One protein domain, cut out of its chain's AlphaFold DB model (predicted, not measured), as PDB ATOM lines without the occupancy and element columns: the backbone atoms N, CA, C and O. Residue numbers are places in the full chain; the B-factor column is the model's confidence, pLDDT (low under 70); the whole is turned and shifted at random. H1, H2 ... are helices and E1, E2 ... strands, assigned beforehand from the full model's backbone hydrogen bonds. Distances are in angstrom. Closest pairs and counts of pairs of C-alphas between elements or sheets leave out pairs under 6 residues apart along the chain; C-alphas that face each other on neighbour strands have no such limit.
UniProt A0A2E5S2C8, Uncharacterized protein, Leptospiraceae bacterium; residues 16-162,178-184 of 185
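What this domain is: This is residues 16 to 162 and 178 to 184 of the 185 residues of an uncharacterized protein of Leptospiraceae bacterium (UniProt A0A2E5S2C8). A twisted wall of six antiparallel strands stands between helices: the long helix H2 runs lengthwise over one face, covering E3, E4 and E5, while H1 packs on the opposite face at the E1 and E2 edge, with the short H3 over that same face. The printed part has 154 residues, with three named helices and six named strands in the order H1 E1 E2 H2 E3 E4 E5 E6 H3. The sheet's order is E1 E2 E6 E5 E4 E3, and the class is mixed, helices and strands. The whole is compact, with a radius of gyration of the C-alphas of 17.3 A, yet elongated, spanning 56 by 34 by 26 A.

Where its parts are: Find C-alpha 16 at (7.966, 29.558, 4.663); from there H1 runs through residues 16 to 40, 35.3 A. After residues 41 to 56, which hold no named element, come E1, residues 57 to 63, and E2, residues 68 to 74. At C-alpha 78, (-3.072, 11.750, -0.793), begins H2, residues 78 to 106, 41.8 A long. Then read E3, residues 110 to 117, E4, residues 120 to 127, E5, residues 136 to 144, 26.6 A, and E6, residues 148 to 154. H3, residues 178 to 183, ends at C-alpha 183, (10.204, 5.042, -1.961).

How they stand to each other: Start with hairpin E1 and E2, where N 59 and O 72 are 2.7 A apart, within hydrogen-bond range. E2 pairs with E6 through N 71 and O 151, 2.8 A. E3 E4 E5 E6 form a meander, each strand the antiparallel neighbour of the one before; look at N 113 and O 124, 2.8 A, N 125 and O 138, 2.7 A, and N 143 and O 150, 2.8 A. The edge strands are E1 and E3. There are three layers, helices on both faces of the sheet. H1 is over E1 and E2, height 7.5 A, its closest C-alphas to E1 being Cys 25 and Cys 57, 5.6 A. On the opposite face H2, height 9.2 A, runs along the strands, at 20 degrees to E4 on the local plane; its closest C-alphas to E3 are Lys 96 and Met 112, 5.8 A. H3 is on the same face as H1, height 9.1 A, its closest C-alphas to E6 being Leu 181 and Ser 148, 6.4 A. In H1, H2 and H3 every O i to N i+4 pair is within hydrogen-bond range.

The domain as a whole: The farthest C-alphas, of Lys 16 and Lys 131, are 57.1 A apart. The H1 to E1 link is long. Residues 163 to 177 are not printed, and C-alphas 162 and 178 are 30.9 A apart across this cut. Mean pLDDT of the printed part is 70.5; among the stretches under 70 are residues 39 to 55, 127 to 137, 155 to 162 and 178 to 184.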
ATOM      1  N   LYS A  16       7.406  30.813   4.130       55.66
ATOM      2  CA  LYS A  16       7.966  29.558   4.663       55.66
ATOM      3  C   LYS A  16       7.373  28.306   4.022       55.66
ATOM      4  O   LYS A  16       8.075  27.312   3.895       55.66
ATOM      5  N   GLU A  17       6.088  28.340   3.688       56.62
ATOM      6  CA  GLU A  17       5.398  27.193   3.100       56.62
ATOM      7  C   GLU A  17       5.807  26.991   1.635       56.62
ATOM      8  O   GLU A  17       6.064  25.860   1.229       56.62
ATOM      9  N   GLU A  18       5.938  28.074   0.865       60.72
ATOM     10  CA  GLU A  18       6.449  28.022  -0.512       60.72
ATOM     11  C   GLU A  18       7.905  27.532  -0.567       60.72
ATOM     12  O   GLU A  18       8.229  26.670  -1.387       60.72
ATOM     13  N   ASP A  19       8.761  28.012   0.342       63.88
ATOM     14  CA  ASP A  19      10.162  27.583   0.440       63.88
ATOM     15  C   ASP A  19      10.281  26.083   0.787       63.88
ATOM     16  O   ASP A  19      11.065  25.359   0.173       63.88
ATOM     17  N   GLU A  20       9.458  25.577   1.715       65.25
ATOM     18  CA  GLU A  20       9.432  24.154   2.097       65.25
ATOM     19  C   GLU A  20       8.979  23.254   0.931       65.25
ATOM     20  O   GLU A  20       9.562  22.195   0.682       65.25
ATOM     21  N   ILE A  21       7.968  23.685   0.169       64.25
ATOM     22  CA  ILE A  21       7.497  22.967  -1.025       64.25
ATOM     23  C   ILE A  21       8.589  22.946  -2.101       64.25
ATOM     24  O   ILE A  21       8.813  21.904  -2.724       64.25
ATOM     25  N   ALA A  22       9.300  24.059  -2.296       67.75
ATOM     26  CA  ALA A  22      10.399  24.147  -3.248       67.75
ATOM     27  C   ALA A  22      11.565  23.215  -2.874       67.75
ATOM     28  O   ALA A  22      12.081  22.516  -3.747       67.75
ATOM     29  N   GLU A  23      11.942  23.140  -1.593       71.25
ATOM     30  CA  GLU A  23      12.987  22.227  -1.108       71.25
ATOM     31  C   GLU A  23      12.599  20.750  -1.288       71.25
ATOM     32  O   GLU A  23      13.398  19.947  -1.780       71.25
ATOM     33  N   ILE A  24      11.355  20.383  -0.958       69.69
ATOM     34  CA  ILE A  24      10.839  19.021  -1.164       69.69
ATOM     35  C   ILE A  24      10.805  18.679  -2.658       69.69
ATOM     36  O   ILE A  24      11.175  17.570  -3.055       69.69
ATOM     37  N   CYS A  25      10.376  19.623  -3.497       73.25
ATOM     38  CA  CYS A  25      10.319  19.439  -4.942       73.25
ATOM     39  C   CYS A  25      11.722  19.287  -5.547       73.25
ATOM     40  O   CYS A  25      11.927  18.404  -6.376       73.25
ATOM     41  N   GLU A  26      12.710  20.056  -5.082       74.38
ATOM     42  CA  GLU A  26      14.110  19.951  -5.512       74.38
ATOM     43  C   GLU A  26      14.737  18.606  -5.111       74.38
ATOM     44  O   GLU A  26      15.354  17.929  -5.936       74.38
ATOM     45  N   ALA A  27      14.525  18.155  -3.871       73.81
ATOM     46  CA  ALA A  27      15.012  16.850  -3.423       73.81
ATOM     47  C   ALA A  27      14.405  15.698  -4.246       73.81
ATOM     48  O   ALA A  27      15.092  14.739  -4.612       73.81
ATOM     49  N   ARG A  28      13.112  15.803  -4.583       74.75
ATOM     50  CA  ARG A  28      12.424  14.849  -5.465       74.75
ATOM     51  C   ARG A  28      12.943  14.944  -6.899       74.75
ATOM     52  O   ARG A  28      13.162  13.903  -7.512       74.75
ATOM     53  N   PHE A  29      13.206  16.148  -7.402       74.75
ATOM     54  CA  PHE A  29      13.764  16.384  -8.732       74.75
ATOM     55  C   PHE A  29      15.091  15.670  -8.934       74.75
ATOM     56  O   PHE A  29      15.200  14.873  -9.860       74.75
ATOM     57  N   GLN A  30      16.057  15.871  -8.040       76.88
ATOM     58  CA  GLN A  30      17.380  15.251  -8.160       76.88
ATOM     59  C   GLN A  30      17.297  13.723  -8.162       76.88
ATOM     60  O   GLN A  30      17.978  13.052  -8.941       76.88
ATOM     61  N   LYS A  31      16.419  13.163  -7.319       75.19
ATOM     62  CA  LYS A  31      16.194  11.718  -7.281       75.19
ATOM     63  C   LYS A  31      15.598  11.238  -8.603       75.19
ATOM     64  O   LYS A  31      16.176  10.339  -9.205       75.19
ATOM     65  N   VAL A  32      14.504  11.851  -9.069       73.75
ATOM     66  CA  VAL A  32      13.821  11.505 -10.330       73.75
ATOM     67  C   VAL A  32      14.750  11.648 -11.538       73.75
ATOM     68  O   VAL A  32      14.818  10.730 -12.352       73.75
ATOM     69  N   GLU A  33      15.514  12.736 -11.619       75.75
ATOM     70  CA  GLU A  33      16.502  12.985 -12.670       75.75
ATOM     71  C   GLU A  33      17.571  11.886 -12.716       75.75
ATOM     72  O   GLU A  33      17.868  11.368 -13.794       75.75
ATOM     73  N   SER A  34      18.119  11.485 -11.560       76.12
ATOM     74  CA  SER A  34      19.140  10.432 -11.489       76.12
ATOM     75  C   SER A  34      18.651   9.122 -12.102       76.12
ATOM     76  O   SER A  34      19.358   8.527 -12.912       76.12
ATOM     77  N   MET A  35      17.432   8.680 -11.789       70.25
ATOM     78  CA  MET A  35      16.959   7.399 -12.335       70.25
ATOM     79  C   MET A  35      16.442   7.525 -13.751       70.25
ATOM     80  O   MET A  35      16.561   6.576 -14.518       70.25
ATOM     81  N   ALA A  36      15.871   8.671 -14.121       70.88
ATOM     82  CA  ALA A  36      15.528   8.914 -15.512       70.88
ATOM     83  C   ALA A  36      16.810   8.837 -16.367       70.88
ATOM     84  O   ALA A  36      16.826   8.193 -17.413       70.88
ATOM     85  N   LYS A  37      17.934   9.353 -15.855       71.44
ATOM     86  CA  LYS A  37      19.263   9.185 -16.452       71.44
ATOM     87  C   LYS A  37      19.778   7.740 -16.437       71.44
ATOM     88  O   LYS A  37      20.374   7.324 -17.428       71.44
ATOM     89  N   GLU A  38      19.572   6.973 -15.371       71.31
ATOM     90  CA  GLU A  38      19.941   5.544 -15.323       71.31
ATOM     91  C   GLU A  38      19.113   4.700 -16.305       71.31
ATOM     92  O   GLU A  38      19.654   3.836 -16.990       71.31
ATOM     93  N   THR A  39      17.818   4.997 -16.423       67.62
ATOM     94  CA  THR A  39      16.848   4.239 -17.226       67.62
ATOM     95  C   THR A  39      16.930   4.597 -18.711       67.62
ATOM     96  O   THR A  39      16.920   3.718 -19.570       67.62
ATOM     97  N   PHE A  40      17.004   5.891 -19.033       67.38
ATOM     98  CA  PHE A  40      16.897   6.404 -20.405       67.38
ATOM     99  C   PHE A  40      18.229   6.937 -20.966       67.38
ATOM    100  O   PHE A  40      18.342   7.180 -22.172       67.38
ATOM    101  N   GLY A  41      19.257   7.067 -20.122       64.69
ATOM    102  CA  GLY A  41      20.565   7.626 -20.463       64.69
ATOM    103  C   GLY A  41      20.686   9.124 -20.167       64.69
ATOM    104  O   GLY A  41      19.724   9.809 -19.836       64.69
ATOM    105  N   ALA A  42      21.898   9.666 -20.318       59.06
ATOM    106  CA  ALA A  42      22.248  11.055 -19.983       59.06
ATOM    107  C   ALA A  42      21.676  12.135 -20.922       59.06
ATOM    108  O   ALA A  42      22.131  13.281 -20.874       59.06
ATOM    109  N   ALA A  43      20.725  11.785 -21.791       53.22
ATOM    110  CA  ALA A  43      20.065  12.755 -22.648       53.22
ATOM    111  C   ALA A  43      19.355  13.804 -21.778       53.22
ATOM    112  O   ALA A  43      18.764  13.482 -20.747       53.22
ATOM    113  N   LYS A  44      19.502  15.075 -22.167       52.16
ATOM    114  CA  LYS A  44      19.014  16.230 -21.412       52.16
ATOM    115  C   LYS A  44      17.490  16.207 -21.362       52.16
ATOM    116  O   LYS A  44      16.850  16.750 -22.256       52.16
ATOM    117  N   GLY A  45      16.931  15.634 -20.305       52.34
ATOM    118  CA  GLY A  45      15.557  15.924 -19.942       52.34
ATOM    119  C   GLY A  45      15.441  17.414 -19.646       52.34
ATOM    120  O   GLY A  45      16.163  17.955 -18.808       52.34
ATOM    121  N   ILE A  46      14.594  18.105 -20.399       52.50
ATOM    122  CA  ILE A  46      14.302  19.513 -20.147       52.50
ATOM    123  C   ILE A  46      13.240  19.548 -19.050       52.50
ATOM    124  O   ILE A  46      12.101  19.161 -19.297       52.50
ATOM    125  N   ALA A  47      13.615  19.997 -17.850       54.44
ATOM    126  CA  ALA A  47      12.691  20.249 -16.748       54.44
ATOM    127  C   ALA A  47      11.765  21.415 -17.127       54.44
ATOM    128  O   ALA A  47      12.136  22.579 -16.984       54.44
ATOM    129  N   LEU A  48      10.607  21.104 -17.713       51.75
ATOM    130  CA  LEU A  48       9.810  22.115 -18.416       51.75
ATOM    131  C   LEU A  48       8.881  22.946 -17.530       51.75
ATOM    132  O   LEU A  48       8.445  23.999 -17.981       51.75
ATOM    133  N   GLU A  49       8.603  22.557 -16.286       50.94
ATOM    134  CA  GLU A  49       7.728  23.370 -15.437       50.94
ATOM    135  C   GLU A  49       7.871  22.987 -13.969       50.94
ATOM    136  O   GLU A  49       7.906  21.803 -13.650       50.94
ATOM    137  N   ARG A  50       7.965  23.987 -13.089       52.47
ATOM    138  CA  ARG A  50       7.734  23.854 -11.648       52.47
ATOM    139  C   ARG A  50       6.434  24.594 -11.376       52.47
ATOM    140  O   ARG A  50       6.460  25.810 -11.218       52.47
ATOM    141  N   ASP A  51       5.313  23.888 -11.404       53.34
ATOM    142  CA  ASP A  51       4.053  24.456 -10.932       53.34
ATOM    143  C   ASP A  51       3.892  24.083  -9.459       53.34
ATOM    144  O   ASP A  51       3.800  22.901  -9.135       53.34
ATOM    145  N   THR A  52       3.947  25.089  -8.585       54.44
ATOM    146  CA  THR A  52       3.750  24.960  -7.132       54.44
ATOM    147  C   THR A  52       2.359  25.410  -6.692       54.44
ATOM    148  O   THR A  52       2.104  25.552  -5.493       54.44
ATOM    149  N   SER A  53       1.447  25.657  -7.639       49.25
ATOM    150  CA  SER A  53       0.047  25.949  -7.334       49.25
ATOM    151  C   SER A  53      -0.552  24.784  -6.536       49.25
ATOM    152  O   SER A  53      -0.381  23.624  -6.899       49.25
ATOM    153  N   ASP A  54      -1.210  25.081  -5.414       55.06
ATOM    154  CA  ASP A  54      -1.817  24.102  -4.494       55.06
ATOM    155  C   ASP A  54      -0.850  23.103  -3.807       55.06
ATOM    156  O   ASP A  54      -1.294  22.149  -3.162       55.06
ATOM    157  N   GLY A  55       0.465  23.356  -3.837       57.56
ATOM    158  CA  GLY A  55       1.463  22.552  -3.117       57.56
ATOM    159  C   GLY A  55       1.866  21.250  -3.809       57.56
ATOM    160  O   GLY A  55       2.367  20.327  -3.155       57.56
ATOM    161  N   ASP A  56       1.664  21.190  -5.122       70.12
ATOM    162  CA  ASP A  56       2.097  20.086  -5.964       70.12
ATOM    163  C   ASP A  56       3.482  20.362  -6.577       70.12
ATOM    164  O   ASP A  56       3.989  21.479  -6.576       70.12
ATOM    165  N   CYS A  57       4.139  19.305  -7.045       75.56
ATOM    166  CA  CYS A  57       5.432  19.359  -7.719       75.56
ATOM    167  C   CYS A  57       5.340  18.515  -8.985       75.56
ATOM    168  O   CYS A  57       5.288  17.286  -8.906       75.56
ATOM    169  N   VAL A  58       5.302  19.164 -10.146       77.69
ATOM    170  CA  VAL A  58       5.334  18.506 -11.458       77.69
ATOM    171  C   VAL A  58       6.744  18.602 -12.025       77.69
ATOM    172  O   VAL A  58       7.409  19.620 -11.886       77.69
ATOM    173  N   ILE A  59       7.214  17.530 -12.651       75.88
ATOM    174  CA  ILE A  59       8.534  17.427 -13.256       75.88
ATOM    175  C   ILE A  59       8.389  16.682 -14.576       75.88
ATOM    176  O   ILE A  59       7.926  15.546 -14.609       75.88
ATOM    177  N   ASN A  60       8.823  17.307 -15.665       75.12
ATOM    178  CA  ASN A  60       8.815  16.709 -16.994       75.12
ATOM    179  C   ASN A  60      10.253  16.475 -17.465       75.12
ATOM    180  O   ASN A  60      11.100  17.343 -17.288       75.12
ATOM    181  N   PHE A  61      10.516  15.328 -18.080       74.12
ATOM    182  CA  PHE A  61      11.769  15.005 -18.748       74.12
ATOM    183  C   PHE A  61      11.456  14.577 -20.180       74.12
ATOM    184  O   PHE A  61      10.877  13.516 -20.418       74.12
ATOM    185  N   ASP A  62      11.826  15.426 -21.130       74.50
ATOM    186  CA  ASP A  62      11.724  15.126 -22.556       74.50
ATOM    187  C   ASP A  62      12.980  14.384 -23.038       74.50
ATOM    188  O   ASP A  62      14.103  14.846 -22.828       74.50
ATOM    189  N   TYR A  63      12.794  13.248 -23.710       71.56
ATOM    190  CA  TYR A  63      13.847  12.450 -24.334       71.56
ATOM    191  C   TYR A  63      13.608  12.342 -25.851       71.56
ATOM    192  O   TYR A  63      13.259  11.261 -26.345       71.56
ATOM    193  N   PRO A  64      13.850  13.415 -26.635       67.69
ATOM    194  CA  PRO A  64      13.504  13.456 -28.060       67.69
ATOM    195  C   PRO A  64      14.215  12.390 -28.898       67.69
ATOM    196  O   PRO A  64      13.636  11.829 -29.828       67.69
ATOM    197  N   GLU A  65      15.468  12.076 -28.549       65.69
ATOM    198  CA  GLU A  65      16.276  11.041 -29.214       65.69
ATOM    199  C   GLU A  65      15.733   9.627 -28.988       65.69
ATOM    200  O   GLU A  65      16.007   8.718 -29.770       65.69
ATOM    201  N   LYS A  66      14.989   9.428 -27.896       63.47
ATOM    202  CA  LYS A  66      14.348   8.156 -27.561       63.47
ATOM    203  C   LYS A  66      12.869   8.139 -27.942       63.47
ATOM    204  O   LYS A  66      12.275   7.069 -27.940       63.47
ATOM    205  N   GLY A  67      12.298   9.293 -28.292       70.25
ATOM    206  CA  GLY A  67      10.881   9.434 -28.603       70.25
ATOM    207  C   GLY A  67       9.997   9.207 -27.380       70.25
ATOM    208  O   GLY A  67       8.955   8.570 -27.506       70.25
ATOM    209  N   PHE A  68      10.403   9.687 -26.199       74.75
ATOM    210  CA  PHE A  68       9.609   9.569 -24.973       74.75
ATOM    211  C   PHE A  68       9.546  10.882 -24.197       74.75
ATOM    212  O   PHE A  68      10.514  11.632 -24.148       74.75
ATOM    213  N   LEU A  69       8.417  11.101 -23.530       75.94
ATOM    214  CA  LEU A  69       8.214  12.115 -22.506       75.94
ATOM    215  C   LEU A  69       7.893  11.406 -21.195       75.94
ATOM    216  O   LEU A  69       6.965  10.597 -21.136       75.94
ATOM    217  N   TYR A  70       8.645  11.717 -20.151       78.44
ATOM    218  CA  TYR A  70       8.379  11.241 -18.803       78.44
ATOM    219  C   TYR A  70       7.881  12.397 -17.935       78.44
ATOM    220  O   TYR A  70       8.501  13.455 -17.889       78.44
ATOM    221  N   THR A  71       6.778  12.186 -17.227       79.56
ATOM    222  CA  THR A  71       6.178  13.156 -16.308       79.56
ATOM    223  C   THR A  71       6.078  12.531 -14.930       79.56
ATOM    224  O   THR A  71       5.543  11.438 -14.776       79.56
ATOM    225  N   PHE A  72       6.551  13.235 -13.914       82.06
ATOM    226  CA  PHE A  72       6.366  12.902 -12.513       82.06
ATOM    227  C   PHE A  72       5.612  14.041 -11.839       82.06
ATOM    228  O   PHE A  72       5.989  15.198 -11.969       82.06
ATOM    229  N   GLN A  73       4.559  13.716 -11.109       80.75
ATOM    230  CA  GLN A  73       3.804  14.657 -10.306       80.75
ATOM    231  C   GLN A  73       3.738  14.139  -8.879       80.75
ATOM    232  O   GLN A  73       3.409  12.978  -8.649       80.75
ATOM    233  N   SER A  74       4.033  15.000  -7.918       79.62
ATOM    234  CA  SER A  74       3.956  14.692  -6.502       79.62
ATOM    235  C   SER A  74       3.074  15.692  -5.787       79.62
ATOM    236  O   SER A  74       3.022  16.859  -6.161       79.62
ATOM    237  N   PHE A  75       2.409  15.220  -4.745       77.50
ATOM    238  CA  PHE A  75       1.362  15.938  -4.043       77.50
ATOM    239  C   PHE A  75       1.709  16.017  -2.562       77.50
ATOM    240  O   PHE A  75       2.271  15.083  -1.978       77.50
ATOM    241  N   LYS A  76       1.328  17.120  -1.919       73.38
ATOM    242  CA  LYS A  76       1.460  17.271  -0.462       73.38
ATOM    243  C   LYS A  76       0.595  16.258   0.300       73.38
ATOM    244  O   LYS A  76       0.993  15.742   1.346       73.38
ATOM    245  N   HIS A  77      -0.585  15.950  -0.238       76.88
ATOM    246  CA  HIS A  77      -1.593  15.103   0.396       76.88
ATOM    247  C   HIS A  77      -2.134  14.038  -0.562       76.88
ATOM    248  O   HIS A  77      -2.345  14.315  -1.740       76.88
ATOM    249  N   THR A  78      -2.482  12.864  -0.026       79.38
ATOM    250  CA  THR A  78      -3.072  11.750  -0.793       79.38
ATOM    251  C   THR A  78      -4.351  12.125  -1.523       79.38
ATOM    252  O   THR A  78      -4.558  11.719  -2.660       79.38
ATOM    253  N   MET A  79      -5.163  13.003  -0.932       82.56
ATOM    254  CA  MET A  79      -6.358  13.520  -1.594       82.56
ATOM    255  C   MET A  79      -6.034  14.267  -2.900       82.56
ATOM    256  O   MET A  79      -6.834  14.227  -3.832       82.56
ATOM    257  N   GLY A  80      -4.880  14.937  -2.983       80.31
ATOM    258  CA  GLY A  80      -4.407  15.566  -4.218       80.31
ATOM    259  C   GLY A  80      -4.113  14.519  -5.289       80.31
ATOM    260  O   GLY A  80      -4.628  14.610  -6.403       80.31
ATOM    261  N   THR A  81      -3.392  13.460  -4.916       84.19
ATOM    262  CA  THR A  81      -3.086  12.333  -5.804       84.19
ATOM    263  C   THR A  81      -4.335  11.610  -6.294       84.19
ATOM    264  O   THR A  81      -4.453  11.348  -7.489       84.19
ATOM    265  N   ASP A  82      -5.294  11.332  -5.409       88.12
ATOM    266  CA  ASP A  82      -6.561  10.699  -5.782       88.12
ATOM    267  C   ASP A  82      -7.342  11.556  -6.782       88.12
ATOM    268  O   ASP A  82      -7.753  11.060  -7.831       88.12
ATOM    269  N   ARG A  83      -7.475  12.863  -6.521       87.50
ATOM    270  CA  ARG A  83      -8.163  13.794  -7.431       87.50
ATOM    271  C   ARG A  83      -7.477  13.884  -8.788       87.50
ATOM    272  O   ARG A  83      -8.152  13.862  -9.817       87.50
ATOM    273  N   ALA A  84      -6.152  13.994  -8.807       85.81
ATOM    274  CA  ALA A  84      -5.394  14.060 -10.050       85.81
ATOM    275  C   ALA A  84      -5.509  12.758 -10.852       85.81
ATOM    276  O   ALA A  84      -5.683  12.800 -12.070       85.81
ATOM    277  N   TRP A  85      -5.499  11.607 -10.175       89.69
ATOM    278  CA  TRP A  85      -5.702  10.305 -10.802       89.69
ATOM    279  C   TRP A  85      -7.105  10.159 -11.395       89.69
ATOM    280  O   TRP A  85      -7.254   9.800 -12.563       89.69
ATOM    281  N   GLU A  86      -8.144  10.495 -10.628       90.56
ATOM    282  CA  GLU A  86      -9.529  10.493 -11.108       90.56
ATOM    283  C   GLU A  86      -9.707  11.422 -12.312       90.56
ATOM    284  O   GLU A  86     -10.359  11.057 -13.297       90.56
ATOM    285  N   LYS A  87      -9.089  12.609 -12.267       89.75
ATOM    286  CA  LYS A  87      -9.100  13.563 -13.374       89.75
ATOM    287  C   LYS A  87      -8.416  12.989 -14.614       89.75
ATOM    288  O   LYS A  87      -9.014  13.041 -15.687       89.75
ATOM    289  N   LEU A  88      -7.224  12.405 -14.476       88.00
ATOM    290  CA  LEU A  88      -6.494  11.753 -15.568       88.00
ATOM    291  C   LEU A  88      -7.359  10.679 -16.241       88.00
ATOM    292  O   LEU A  88      -7.593  10.729 -17.450       88.00
ATOM    293  N   VAL A  89      -7.902   9.747 -15.454       90.06
ATOM    294  CA  VAL A  89      -8.760   8.663 -15.955       90.06
ATOM    295  C   VAL A  89     -10.005   9.223 -16.651       90.06
ATOM    296  O   VAL A  89     -10.374   8.772 -17.740       90.06
ATOM    297  N   SER A  90     -10.651  10.226 -16.053       91.19
ATOM    298  CA  SER A  90     -11.846  10.876 -16.603       91.19
ATOM    299  C   SER A  90     -11.562  11.568 -17.936       91.19
ATOM    300  O   SER A  90     -12.310  11.388 -18.901       91.19
ATOM    301  N   ASP A  91     -10.468  12.323 -18.023       88.88
ATOM    302  CA  ASP A  91     -10.095  13.076 -19.217       88.88
ATOM    303  C   ASP A  91      -9.765  12.145 -20.389       88.88
ATOM    304  O   ASP A  91     -10.264  12.358 -21.499       88.88
ATOM    305  N   PHE A  92      -9.040  11.051 -20.142       86.44
ATOM    306  CA  PHE A  92      -8.774  10.043 -21.170       86.44
ATOM    307  C   PHE A  92     -10.029   9.255 -21.563       86.44
ATOM    308  O   PHE A  92     -10.237   8.976 -22.744       86.44
ATOM    309  N   THR A  93     -10.925   8.960 -20.620       87.06
ATOM    310  CA  THR A  93     -12.216   8.321 -20.929       87.06
ATOM    311  C   THR A  93     -13.078   9.216 -21.828       87.06
ATOM    312  O   THR A  93     -13.668   8.749 -22.808       87.06
ATOM    313  N   LYS A  94     -13.123  10.527 -21.549       87.75
ATOM    314  CA  LYS A  94     -13.788  11.516 -22.413       87.75
ATOM    315  C   LYS A  94     -13.108  11.613 -23.775       87.75
ATOM    316  O   LYS A  94     -13.804  11.706 -24.785       87.75
ATOM    317  N   LEU A  95     -11.775  11.587 -23.815       83.62
ATOM    318  CA  LEU A  95     -11.011  11.589 -25.060       83.62
ATOM    319  C   LEU A  95     -11.365  10.377 -25.923       83.62
ATOM    320  O   LEU A  95     -11.746  10.570 -27.070       83.62
ATOM    321  N   LYS A  96     -11.378   9.164 -25.358       83.62
ATOM    322  CA  LYS A  96     -11.810   7.939 -26.053       83.62
ATOM    323  C   LYS A  96     -13.214   8.071 -26.636       83.62
ATOM    324  O   LYS A  96     -13.443   7.684 -27.779       83.62
ATOM    325  N   LYS A  97     -14.154   8.641 -25.873       83.62
ATOM    326  CA  LYS A  97     -15.526   8.871 -26.345       83.62
ATOM    327  C   LYS A  97     -15.574   9.846 -27.525       83.62
ATOM    328  O   LYS A  97     -16.259   9.552 -28.499       83.62
ATOM    329  N   ARG A  98     -14.858  10.977 -27.445       80.50
ATOM    330  CA  ARG A  98     -14.765  11.960 -28.543       80.50
ATOM    331  C   ARG A  98     -14.119  11.349 -29.780       80.50
ATOM    332  O   ARG A  98     -14.695  11.408 -30.858       80.50
ATOM    333  N   PHE A  99     -12.999  10.659 -29.591       75.31
ATOM    334  CA  PHE A  99     -12.267   9.996 -30.660       75.31
ATOM    335  C   PHE A  99     -13.147   8.974 -31.396       75.31
ATOM    336  O   PHE A  99     -13.209   8.961 -32.620       75.31
ATOM    337  N   HIS A 100     -13.925   8.175 -30.656       76.12
ATOM    338  CA  HIS A 100     -14.886   7.244 -31.249       76.12
ATOM    339  C   HIS A 100     -15.969   7.942 -32.092       76.12
ATOM    340  O   HIS A 100     -16.374   7.411 -33.124       76.12
ATOM    341  N   GLN A 101     -16.439   9.122 -31.675       73.81
ATOM    342  CA  GLN A 101     -17.428   9.902 -32.428       73.81
ATOM    343  C   GLN A 101     -16.837  10.486 -33.719       73.81
ATOM    344  O   GLN A 101     -17.500  10.451 -34.752       73.81
ATOM    345  N   GLU A 102     -15.597  10.976 -33.678       69.56
ATOM    346  CA  GLU A 102     -14.883  11.531 -34.839       69.56
ATOM    347  C   GLU A 102     -14.568  10.443 -35.886       69.56
ATOM    348  O   GLU A 102     -14.839  10.623 -37.072       69.56
ATOM    349  N   ILE A 103     -14.134   9.251 -35.451       66.94
ATOM    350  CA  ILE A 103     -13.923   8.077 -36.323       66.94
ATOM    351  C   ILE A 103     -15.173   7.709 -37.121       66.94
ATOM    352  O   ILE A 103     -15.091   7.430 -38.320       66.94
ATOM    353  N   GLN A 104     -16.333   7.673 -36.459       62.59
ATOM    354  CA  GLN A 104     -17.593   7.326 -37.115       62.59
ATOM    355  C   GLN A 104     -17.954   8.320 -38.227       62.59
ATOM    356  O   GLN A 104     -18.610   7.934 -39.192       62.59
ATOM    357  N   GLN A 105     -17.525   9.579 -38.104       61.81
ATOM    358  CA  GLN A 105     -17.780  10.624 -39.092       61.81
ATOM    359  C   GLN A 105     -16.786  10.580 -40.260       61.81
ATOM    360  O   GLN A 105     -17.190  10.784 -41.403       61.81
ATOM    361  N   GLU A 106     -15.510  10.289 -39.997       63.12
ATOM    362  CA  GLU A 106     -14.452  10.326 -41.017       63.12
ATOM    363  C   GLU A 106     -14.191   8.978 -41.710       63.12
ATOM    364  O   GLU A 106     -13.504   8.923 -42.732       63.12
ATOM    365  N   GLY A 107     -14.730   7.870 -41.184       57.88
ATOM    366  CA  GLY A 107     -14.564   6.532 -41.764       57.88
ATOM    367  C   GLY A 107     -13.131   5.987 -41.685       57.88
ATOM    368  O   GLY A 107     -12.806   5.000 -42.348       57.88
ATOM    369  N   VAL A 108     -12.266   6.617 -40.888       59.16
ATOM    370  CA  VAL A 108     -10.889   6.174 -40.657       59.16
ATOM    371  C   VAL A 108     -10.906   5.120 -39.553       59.16
ATOM    372  O   VAL A 108     -11.284   5.445 -38.428       59.16
ATOM    373  N   PRO A 109     -10.487   3.867 -39.805       56.47
ATOM    374  CA  PRO A 109     -10.370   2.899 -38.727       56.47
ATOM    375  C   PRO A 109      -9.344   3.454 -37.743       56.47
ATOM    376  O   PRO A 109      -8.223   3.725 -38.124       56.47
ATOM    377  N   SER A 110      -9.703   3.707 -36.497       64.25
ATOM    378  CA  SER A 110      -8.728   3.927 -35.431       64.25
ATOM    379  C   SER A 110      -9.344   3.475 -34.118       64.25
ATOM    380  O   SER A 110     -10.564   3.338 -34.005       64.25
ATOM    381  N   ASN A 111      -8.499   3.115 -33.158       72.38
ATOM    382  CA  ASN A 111      -8.957   2.584 -31.881       72.38
ATOM    383  C   ASN A 111      -8.166   3.225 -30.751       72.38
ATOM    384  O   ASN A 111      -6.939   3.300 -30.813       72.38
ATOM    385  N   MET A 112      -8.884   3.663 -29.723       78.31
ATOM    386  CA  MET A 112      -8.293   4.071 -28.462       78.31
ATOM    387  C   MET A 112      -8.662   3.041 -27.397       78.31
ATOM    388  O   MET A 112      -9.826   2.886 -27.011       78.31
ATOM    389  N   GLU A 113      -7.653   2.339 -26.914       85.88
ATOM    390  CA  GLU A 113      -7.745   1.378 -25.827       85.88
ATOM    391  C   GLU A 113      -7.349   2.071 -24.527       85.88
ATOM    392  O   GLU A 113      -6.436   2.893 -24.495       85.88
ATOM    393  N   ILE A 114      -8.098   1.785 -23.466       84.69
ATOM    394  CA  ILE A 114      -7.799   2.252 -22.117       84.69
ATOM    395  C   ILE A 114      -7.907   1.025 -21.227       84.69
ATOM    396  O   ILE A 114      -8.945   0.359 -21.253       84.69
ATOM    397  N   ASP A 115      -6.851   0.754 -20.475       86.69
ATOM    398  CA  ASP A 115      -6.791  -0.275 -19.447       86.69
ATOM    399  C   ASP A 115      -6.518   0.398 -18.099       86.69
ATOM    400  O   ASP A 115      -5.658   1.274 -17.988       86.69
ATOM    401  N   LEU A 116      -7.290   0.031 -17.082       86.06
ATOM    402  CA  LEU A 116      -7.177   0.578 -15.736       86.06
ATOM    403  C   LEU A 116      -7.162  -0.579 -14.746       86.06
ATOM    404  O   LEU A 116      -8.177  -1.241 -14.530       86.06
ATOM    405  N   ASN A 117      -6.021  -0.765 -14.093       82.25
ATOM    406  CA  ASN A 117      -5.817  -1.779 -13.073       82.25
ATOM    407  C   ASN A 117      -5.392  -1.121 -11.755       82.25
ATOM    408  O   ASN A 117      -4.206  -1.068 -11.427       82.25
ATOM    409  N   GLY A 118      -6.373  -0.590 -11.017       81.81
ATOM    410  CA  GLY A 118      -6.204   0.010  -9.689       81.81
ATOM    411  C   GLY A 118      -5.261   1.219  -9.668       81.81
ATOM    412  O   GLY A 118      -5.706   2.366  -9.688       81.81
ATOM    413  N   TYR A 119      -3.961   0.940  -9.604       82.12
ATOM    414  CA  TYR A 119      -2.865   1.907  -9.510       82.12
ATOM    415  C   TYR A 119      -2.122   2.120 -10.835       82.12
ATOM    416  O   TYR A 119      -1.242   2.973 -10.906       82.12
ATOM    417  N   GLU A 120      -2.456   1.358 -11.878       84.94
ATOM    418  CA  GLU A 120      -1.876   1.476 -13.215       84.94
ATOM    419  C   GLU A 120      -2.960   1.860 -14.225       84.94
ATOM    420  O   GLU A 120      -4.037   1.265 -14.258       84.94
ATOM    421  N   PHE A 121      -2.663   2.855 -15.052       87.06
ATOM    422  CA  PHE A 121      -3.501   3.337 -16.138       87.06
ATOM    423  C   PHE A 121      -2.698   3.253 -17.431       87.06
ATOM    424  O   PHE A 121      -1.586   3.774 -17.512       87.06
ATOM    425  N   ARG A 122      -3.260   2.625 -18.458       86.56
ATOM    426  CA  ARG A 122      -2.684   2.591 -19.800       86.56
ATOM    427  C   ARG A 122      -3.680   3.151 -20.791       86.56
ATOM    428  O   ARG A 122      -4.844   2.761 -20.785       86.56
ATOM    429  N   ALA A 123      -3.211   4.017 -21.674       83.50
ATOM    430  CA  ALA A 123      -3.957   4.443 -22.841       83.50
ATOM    431  C   ALA A 123      -3.119   4.203 -24.092       83.50
ATOM    432  O   ALA A 123      -1.983   4.653 -24.177       83.50
ATOM    433  N   THR A 124      -3.710   3.529 -25.071       83.00
ATOM    434  CA  THR A 124      -3.092   3.253 -26.366       83.00
ATOM    435  C   THR A 124      -4.018   3.766 -27.452       83.00
ATOM    436  O   THR A 124      -5.127   3.272 -27.640       83.00
ATOM    437  N   LEU A 125      -3.570   4.777 -28.176       75.06
ATOM    438  CA  LEU A 125      -4.224   5.340 -29.337       75.06
ATOM    439  C   LEU A 125      -3.525   4.828 -30.597       75.06
ATOM    440  O   LEU A 125      -2.395   5.198 -30.910       75.06
ATOM    441  N   ARG A 126      -4.230   3.989 -31.352       71.75
ATOM    442  CA  ARG A 126      -3.776   3.471 -32.644       71.75
ATOM    443  C   ARG A 126      -4.477   4.258 -33.735       71.75
ATOM    444  O   ARG A 126      -5.644   3.999 -34.039       71.75
ATOM    445  N   SER A 127      -3.772   5.238 -34.294       58.75
ATOM    446  CA  SER A 127      -4.257   6.076 -35.389       58.75
ATOM    447  C   SER A 127      -3.595   5.679 -36.711       58.75
ATOM    448  O   SER A 127      -2.377   5.510 -36.823       58.75
ATOM    449  N   LEU A 128      -4.441   5.467 -37.718       53.19
ATOM    450  CA  LEU A 128      -4.118   4.834 -38.988       53.19
ATOM    451  C   LEU A 128      -3.810   5.861 -40.080       53.19
ATOM    452  O   LEU A 128      -4.613   6.739 -40.370       53.19
ATOM    453  N   ARG A 129      -2.652   5.647 -40.718       48.91
ATOM    454  CA  ARG A 129      -2.262   6.063 -42.077       48.91
ATOM    455  C   ARG A 129      -2.807   7.422 -42.538       48.91
ATOM    456  O   ARG A 129      -3.898   7.493 -43.102       48.91
ATOM    457  N   SER A 130      -1.955   8.454 -42.562       40.59
ATOM    458  CA  SER A 130      -2.098   9.398 -43.679       40.59
ATOM    459  C   SER A 130      -1.805   8.621 -44.970       40.59
ATOM    460  O   SER A 130      -1.038   7.657 -44.956       40.59
ATOM    461  N   LYS A 131      -2.377   9.032 -46.108       44.25
ATOM    462  CA  LYS A 131      -2.158   8.404 -47.431       44.25
ATOM    463  C   LYS A 131      -0.673   8.224 -47.821       44.25
ATOM    464  O   LYS A 131      -0.401   7.591 -48.837       44.25
ATOM    465  N   LYS A 132       0.272   8.776 -47.047       47.50
ATOM    466  CA  LYS A 132       1.725   8.660 -47.215       47.50
ATOM    467  C   LYS A 132       2.505   8.276 -45.940       47.50
ATOM    468  O   LYS A 132       3.722   8.181 -46.030       47.50
ATOM    469  N   SER A 133       1.871   8.070 -44.778       49.31
ATOM    470  CA  SER A 133       2.589   7.878 -43.503       49.31
ATOM    471  C   SER A 133       2.299   6.540 -42.823       49.31
ATOM    472  O   SER A 133       1.211   5.967 -42.949       49.31
ATOM    473  N   ARG A 134       3.305   6.043 -42.094       55.12
ATOM    474  CA  ARG A 134       3.196   4.865 -41.226       55.12
ATOM    475  C   ARG A 134       2.129   5.114 -40.142       55.12
ATOM    476  O   ARG A 134       1.910   6.271 -39.774       55.12
ATOM    477  N   PRO A 135       1.423   4.068 -39.674       56.38
ATOM    478  CA  PRO A 135       0.517   4.194 -38.536       56.38
ATOM    479  C   PRO A 135       1.274   4.761 -37.331       56.38
ATOM    480  O   PRO A 135       2.394   4.338 -37.051       56.38
ATOM    481  N   VAL A 136       0.665   5.732 -36.652       59.59
ATOM    482  CA  VAL A 136       1.222   6.324 -35.437       59.59
ATOM    483  C   VAL A 136       0.507   5.683 -34.258       59.59
ATOM    484  O   VAL A 136      -0.716   5.778 -34.129       59.59
ATOM    485  N   GLN A 137       1.281   5.005 -33.417       68.62
ATOM    486  CA  GLN A 137       0.820   4.518 -32.128       68.62
ATOM    487  C   GLN A 137       1.261   5.513 -31.066       68.62
ATOM    488  O   GLN A 137       2.450   5.798 -30.934       68.62
ATOM    489  N   LEU A 138       0.289   6.050 -30.344       71.81
ATOM    490  CA  LEU A 138       0.501   6.845 -29.150       71.81
ATOM    491  C   LEU A 138       0.140   5.983 -27.949       71.81
ATOM    492  O   LEU A 138      -0.959   5.454 -27.869       71.81
ATOM    493  N   ASP A 139       1.058   5.855 -27.020       78.25
ATOM    494  CA  ASP A 139       0.960   5.052 -25.823       78.25
ATOM    495  C   ASP A 139       1.292   5.944 -24.630       78.25
ATOM    496  O   ASP A 139       2.222   6.755 -24.659       78.25
ATOM    497  N   LEU A 140       0.517   5.772 -23.573       83.06
ATOM    498  CA  LEU A 140       0.703   6.398 -22.282       83.06
ATOM    499  C   LEU A 140       0.558   5.316 -21.221       83.06
ATOM    500  O   LEU A 140      -0.454   4.616 -21.181       83.06
ATOM    501  N   ILE A 141       1.541   5.214 -20.337       84.75
ATOM    502  CA  ILE A 141       1.464   4.383 -19.140       84.75
ATOM    503  C   ILE A 141       1.661   5.295 -17.945       84.75
ATOM    504  O   ILE A 141       2.716   5.904 -17.804       84.75
ATOM    505  N   CYS A 142       0.663   5.354 -17.076       84.81
ATOM    506  CA  CYS A 142       0.714   6.074 -15.820       84.81
ATOM    507  C   CYS A 142       0.567   5.114 -14.646       84.81
ATOM    508  O   CYS A 142      -0.176   4.133 -14.705       84.81
ATOM    509  N   LYS A 143       1.257   5.424 -13.556       85.38
ATOM    510  CA  LYS A 143       1.197   4.708 -12.286       85.38
ATOM    511  C   LYS A 143       1.076   5.690 -11.144       85.38
ATOM    512  O   LYS A 143       1.664   6.768 -11.212       85.38
ATOM    513  N   ARG A 144       0.346   5.305 -10.101       85.19
ATOM    514  CA  ARG A 144       0.195   6.107  -8.886       85.19
ATOM    515  C   ARG A 144       0.684   5.385  -7.634       85.19
ATOM    516  O   ARG A 144       0.560   4.169  -7.533       85.19
ATOM    517  N   SER A 145       1.168   6.165  -6.674       84.25
ATOM    518  CA  SER A 145       1.300   5.808  -5.257       84.25
ATOM    519  C   SER A 145       0.411   6.728  -4.412       84.25
ATOM    520  O   SER A 145      -0.401   7.472  -4.959       84.25
ATOM    521  N   ASP A 146       0.555   6.703  -3.088       80.31
ATOM    522  CA  ASP A 146      -0.263   7.517  -2.179       80.31
ATOM    523  C   ASP A 146      -0.050   9.026  -2.330       80.31
ATOM    524  O   ASP A 146      -0.898   9.794  -1.889       80.31
ATOM    525  N   LYS A 147       1.083   9.473  -2.881       79.56
ATOM    526  CA  LYS A 147       1.417  10.904  -2.996       79.56
ATOM    527  C   LYS A 147       2.000  11.304  -4.342       79.56
ATOM    528  O   LYS A 147       2.484  12.423  -4.482       79.56
ATOM    529  N   SER A 148       2.038  10.401  -5.317       81.44
ATOM    530  CA  SER A 148       2.693  10.682  -6.592       81.44
ATOM    531  C   SER A 148       2.041   9.942  -7.754       81.44
ATOM    532  O   SER A 148       1.473   8.865  -7.584       81.44
ATOM    533  N   ILE A 149       2.161  10.514  -8.947       84.44
ATOM    534  CA  ILE A 149       1.799   9.917 -10.231       84.44
ATOM    535  C   ILE A 149       3.015  10.048 -11.144       84.44
ATOM    536  O   ILE A 149       3.557  11.138 -11.294       84.44
ATOM    537  N   ALA A 150       3.437   8.961 -11.778       83.00
ATOM    538  CA  ALA A 150       4.404   9.010 -12.868       83.00
ATOM    539  C   ALA A 150       3.758   8.506 -14.151       83.00
ATOM    540  O   ALA A 150       3.026   7.519 -14.131       83.00
ATOM    541  N   CYS A 151       4.056   9.164 -15.258       82.06
ATOM    542  CA  CYS A 151       3.577   8.837 -16.584       82.06
ATOM    543  C   CYS A 151       4.753   8.771 -17.554       82.06
ATOM    544  O   CYS A 151       5.627   9.633 -17.548       82.06
ATOM    545  N   LEU A 152       4.747   7.768 -18.419       79.81
ATOM    546  CA  LEU A 152       5.621   7.680 -19.578       79.81
ATOM    547  C   LEU A 152       4.739   7.721 -20.817       79.81
ATOM    548  O   LEU A 152       3.775   6.962 -20.917       79.81
ATOM    549  N   GLN A 153       5.064   8.604 -21.748       79.81
ATOM    550  CA  GLN A 153       4.376   8.747 -23.018       79.81
ATOM    551  C   GLN A 153       5.386   8.568 -24.142       79.81
ATOM    552  O   GLN A 153       6.476   9.137 -24.082       79.81
ATOM    553  N   ASN A 154       5.038   7.832 -25.194       73.94
ATOM    554  CA  ASN A 154       5.831   7.908 -26.411       73.94
ATOM    555  C   ASN A 154       5.482   9.200 -27.175       73.94
ATOM    556  O   ASN A 154       4.339   9.660 -27.239       73.94
ATOM    557  N   GLN A 155       6.504   9.824 -27.738       66.88
ATOM    558  CA  GLN A 155       6.358  10.952 -28.631       66.88
ATOM    559  C   GLN A 155       6.626  10.471 -30.056       66.88
ATOM    560  O   GLN A 155       7.692   9.914 -30.331       66.88
ATOM    561  N   PRO A 156       5.681  10.668 -30.986       57.00
ATOM    562  CA  PRO A 156       5.875  10.321 -32.375       57.00
ATOM    563  C   PRO A 156       6.782  11.386 -32.976       57.00
ATOM    564  O   PRO A 156       6.331  12.410 -33.484       57.00
ATOM    565  N   ASN A 157       8.085  11.174 -32.870       52.62
ATOM    566  CA  ASN A 157       9.049  12.026 -33.529       52.62
ATOM    567  C   ASN A 157       9.010  11.688 -35.033       52.62
ATOM    568  O   ASN A 157       9.396  10.598 -35.459       52.62
ATOM    569  N   MET A 158       8.430  12.601 -35.822       44.81
ATOM    570  CA  MET A 158       8.088  12.395 -37.239       44.81
ATOM    571  C   MET A 158       9.300  11.988 -38.101       44.81
ATOM    572  O   MET A 158       9.111  11.291 -39.096       44.81
ATOM    573  N   ASP A 159      10.522  12.347 -37.687       45.50
ATOM    574  CA  ASP A 159      11.765  12.087 -38.429       45.50
ATOM    575  C   ASP A 159      12.487  10.779 -38.029       45.50
ATOM    576  O   ASP A 159      13.378  10.324 -38.743       45.50
ATOM    577  N   THR A 160      12.118  10.132 -36.913       43.72
ATOM    578  CA  THR A 160      12.802   8.921 -36.384       43.72
ATOM    579  C   THR A 160      11.970   7.634 -36.465       43.72
ATOM    580  O   THR A 160      12.436   6.557 -36.083       43.72
ATOM    581  N   LEU A 161      10.771   7.701 -37.052       43.53
ATOM    582  CA  LEU A 161       9.847   6.569 -37.243       43.53
ATOM    583  C   LEU A 161      10.372   5.442 -38.153       43.53
ATOM    584  O   LEU A 161       9.742   4.381 -38.242       43.53
ATOM    585  N   ASP A 162      11.504   5.630 -38.833       41.19
ATOM    586  CA  ASP A 162      12.083   4.587 -39.679       41.19
ATOM    587  C   ASP A 162      12.783   3.473 -38.881       41.19
ATOM    588  O   ASP A 162      12.822   2.345 -39.373       41.19
ATOM    589  N   LEU A 178       8.167   1.955 -10.329       50.88
ATOM    590  CA  LEU A 178       7.119   1.712  -9.319       50.88
ATOM    591  C   LEU A 178       7.708   1.711  -7.914       50.88
ATOM    592  O   LEU A 178       7.221   2.417  -7.037       50.88
ATOM    593  N   THR A 179       8.787   0.952  -7.730       55.28
ATOM    594  CA  THR A 179       9.542   0.902  -6.470       55.28
ATOM    595  C   THR A 179       9.989   2.300  -6.056       55.28
ATOM    596  O   THR A 179      10.028   2.637  -4.875       55.28
ATOM    597  N   LEU A 180      10.276   3.156  -7.040       55.62
ATOM    598  CA  LEU A 180      10.551   4.556  -6.801       55.62
ATOM    599  C   LEU A 180       9.346   5.310  -6.229       55.62
ATOM    600  O   LEU A 180       9.525   5.987  -5.220       55.62
ATOM    601  N   LEU A 181       8.175   5.237  -6.874       58.47
ATOM    602  CA  LEU A 181       6.963   5.949  -6.443       58.47
ATOM    603  C   LEU A 181       6.585   5.623  -4.994       58.47
ATOM    604  O   LEU A 181       6.040   6.477  -4.298       58.47
ATOM    605  N   GLU A 182       6.882   4.399  -4.557       55.78
ATOM    606  CA  GLU A 182       6.686   3.923  -3.185       55.78
ATOM    607  C   GLU A 182       7.815   4.363  -2.229       55.78
ATOM    608  O   GLU A 182       7.588   4.528  -1.034       55.78
ATOM    609  N   SER A 183       9.032   4.591  -2.739       58.03
ATOM    610  CA  SER A 183      10.204   5.042  -1.961       58.03
ATOM    611  C   SER A 183      10.347   6.567  -1.837       58.03
ATOM    612  O   SER A 183      11.331   7.057  -1.269       58.03
ATOM    613  N   LEU A 184       9.448   7.333  -2.455       54.00
ATOM    614  CA  LEU A 184       9.400   8.791  -2.366       54.00
ATOM    615  C   LEU A 184       8.400   9.163  -1.249       54.00
ATOM    616  O   LEU A 184       7.213   8.892  -1.421       54.00
TER     617      LEU A 184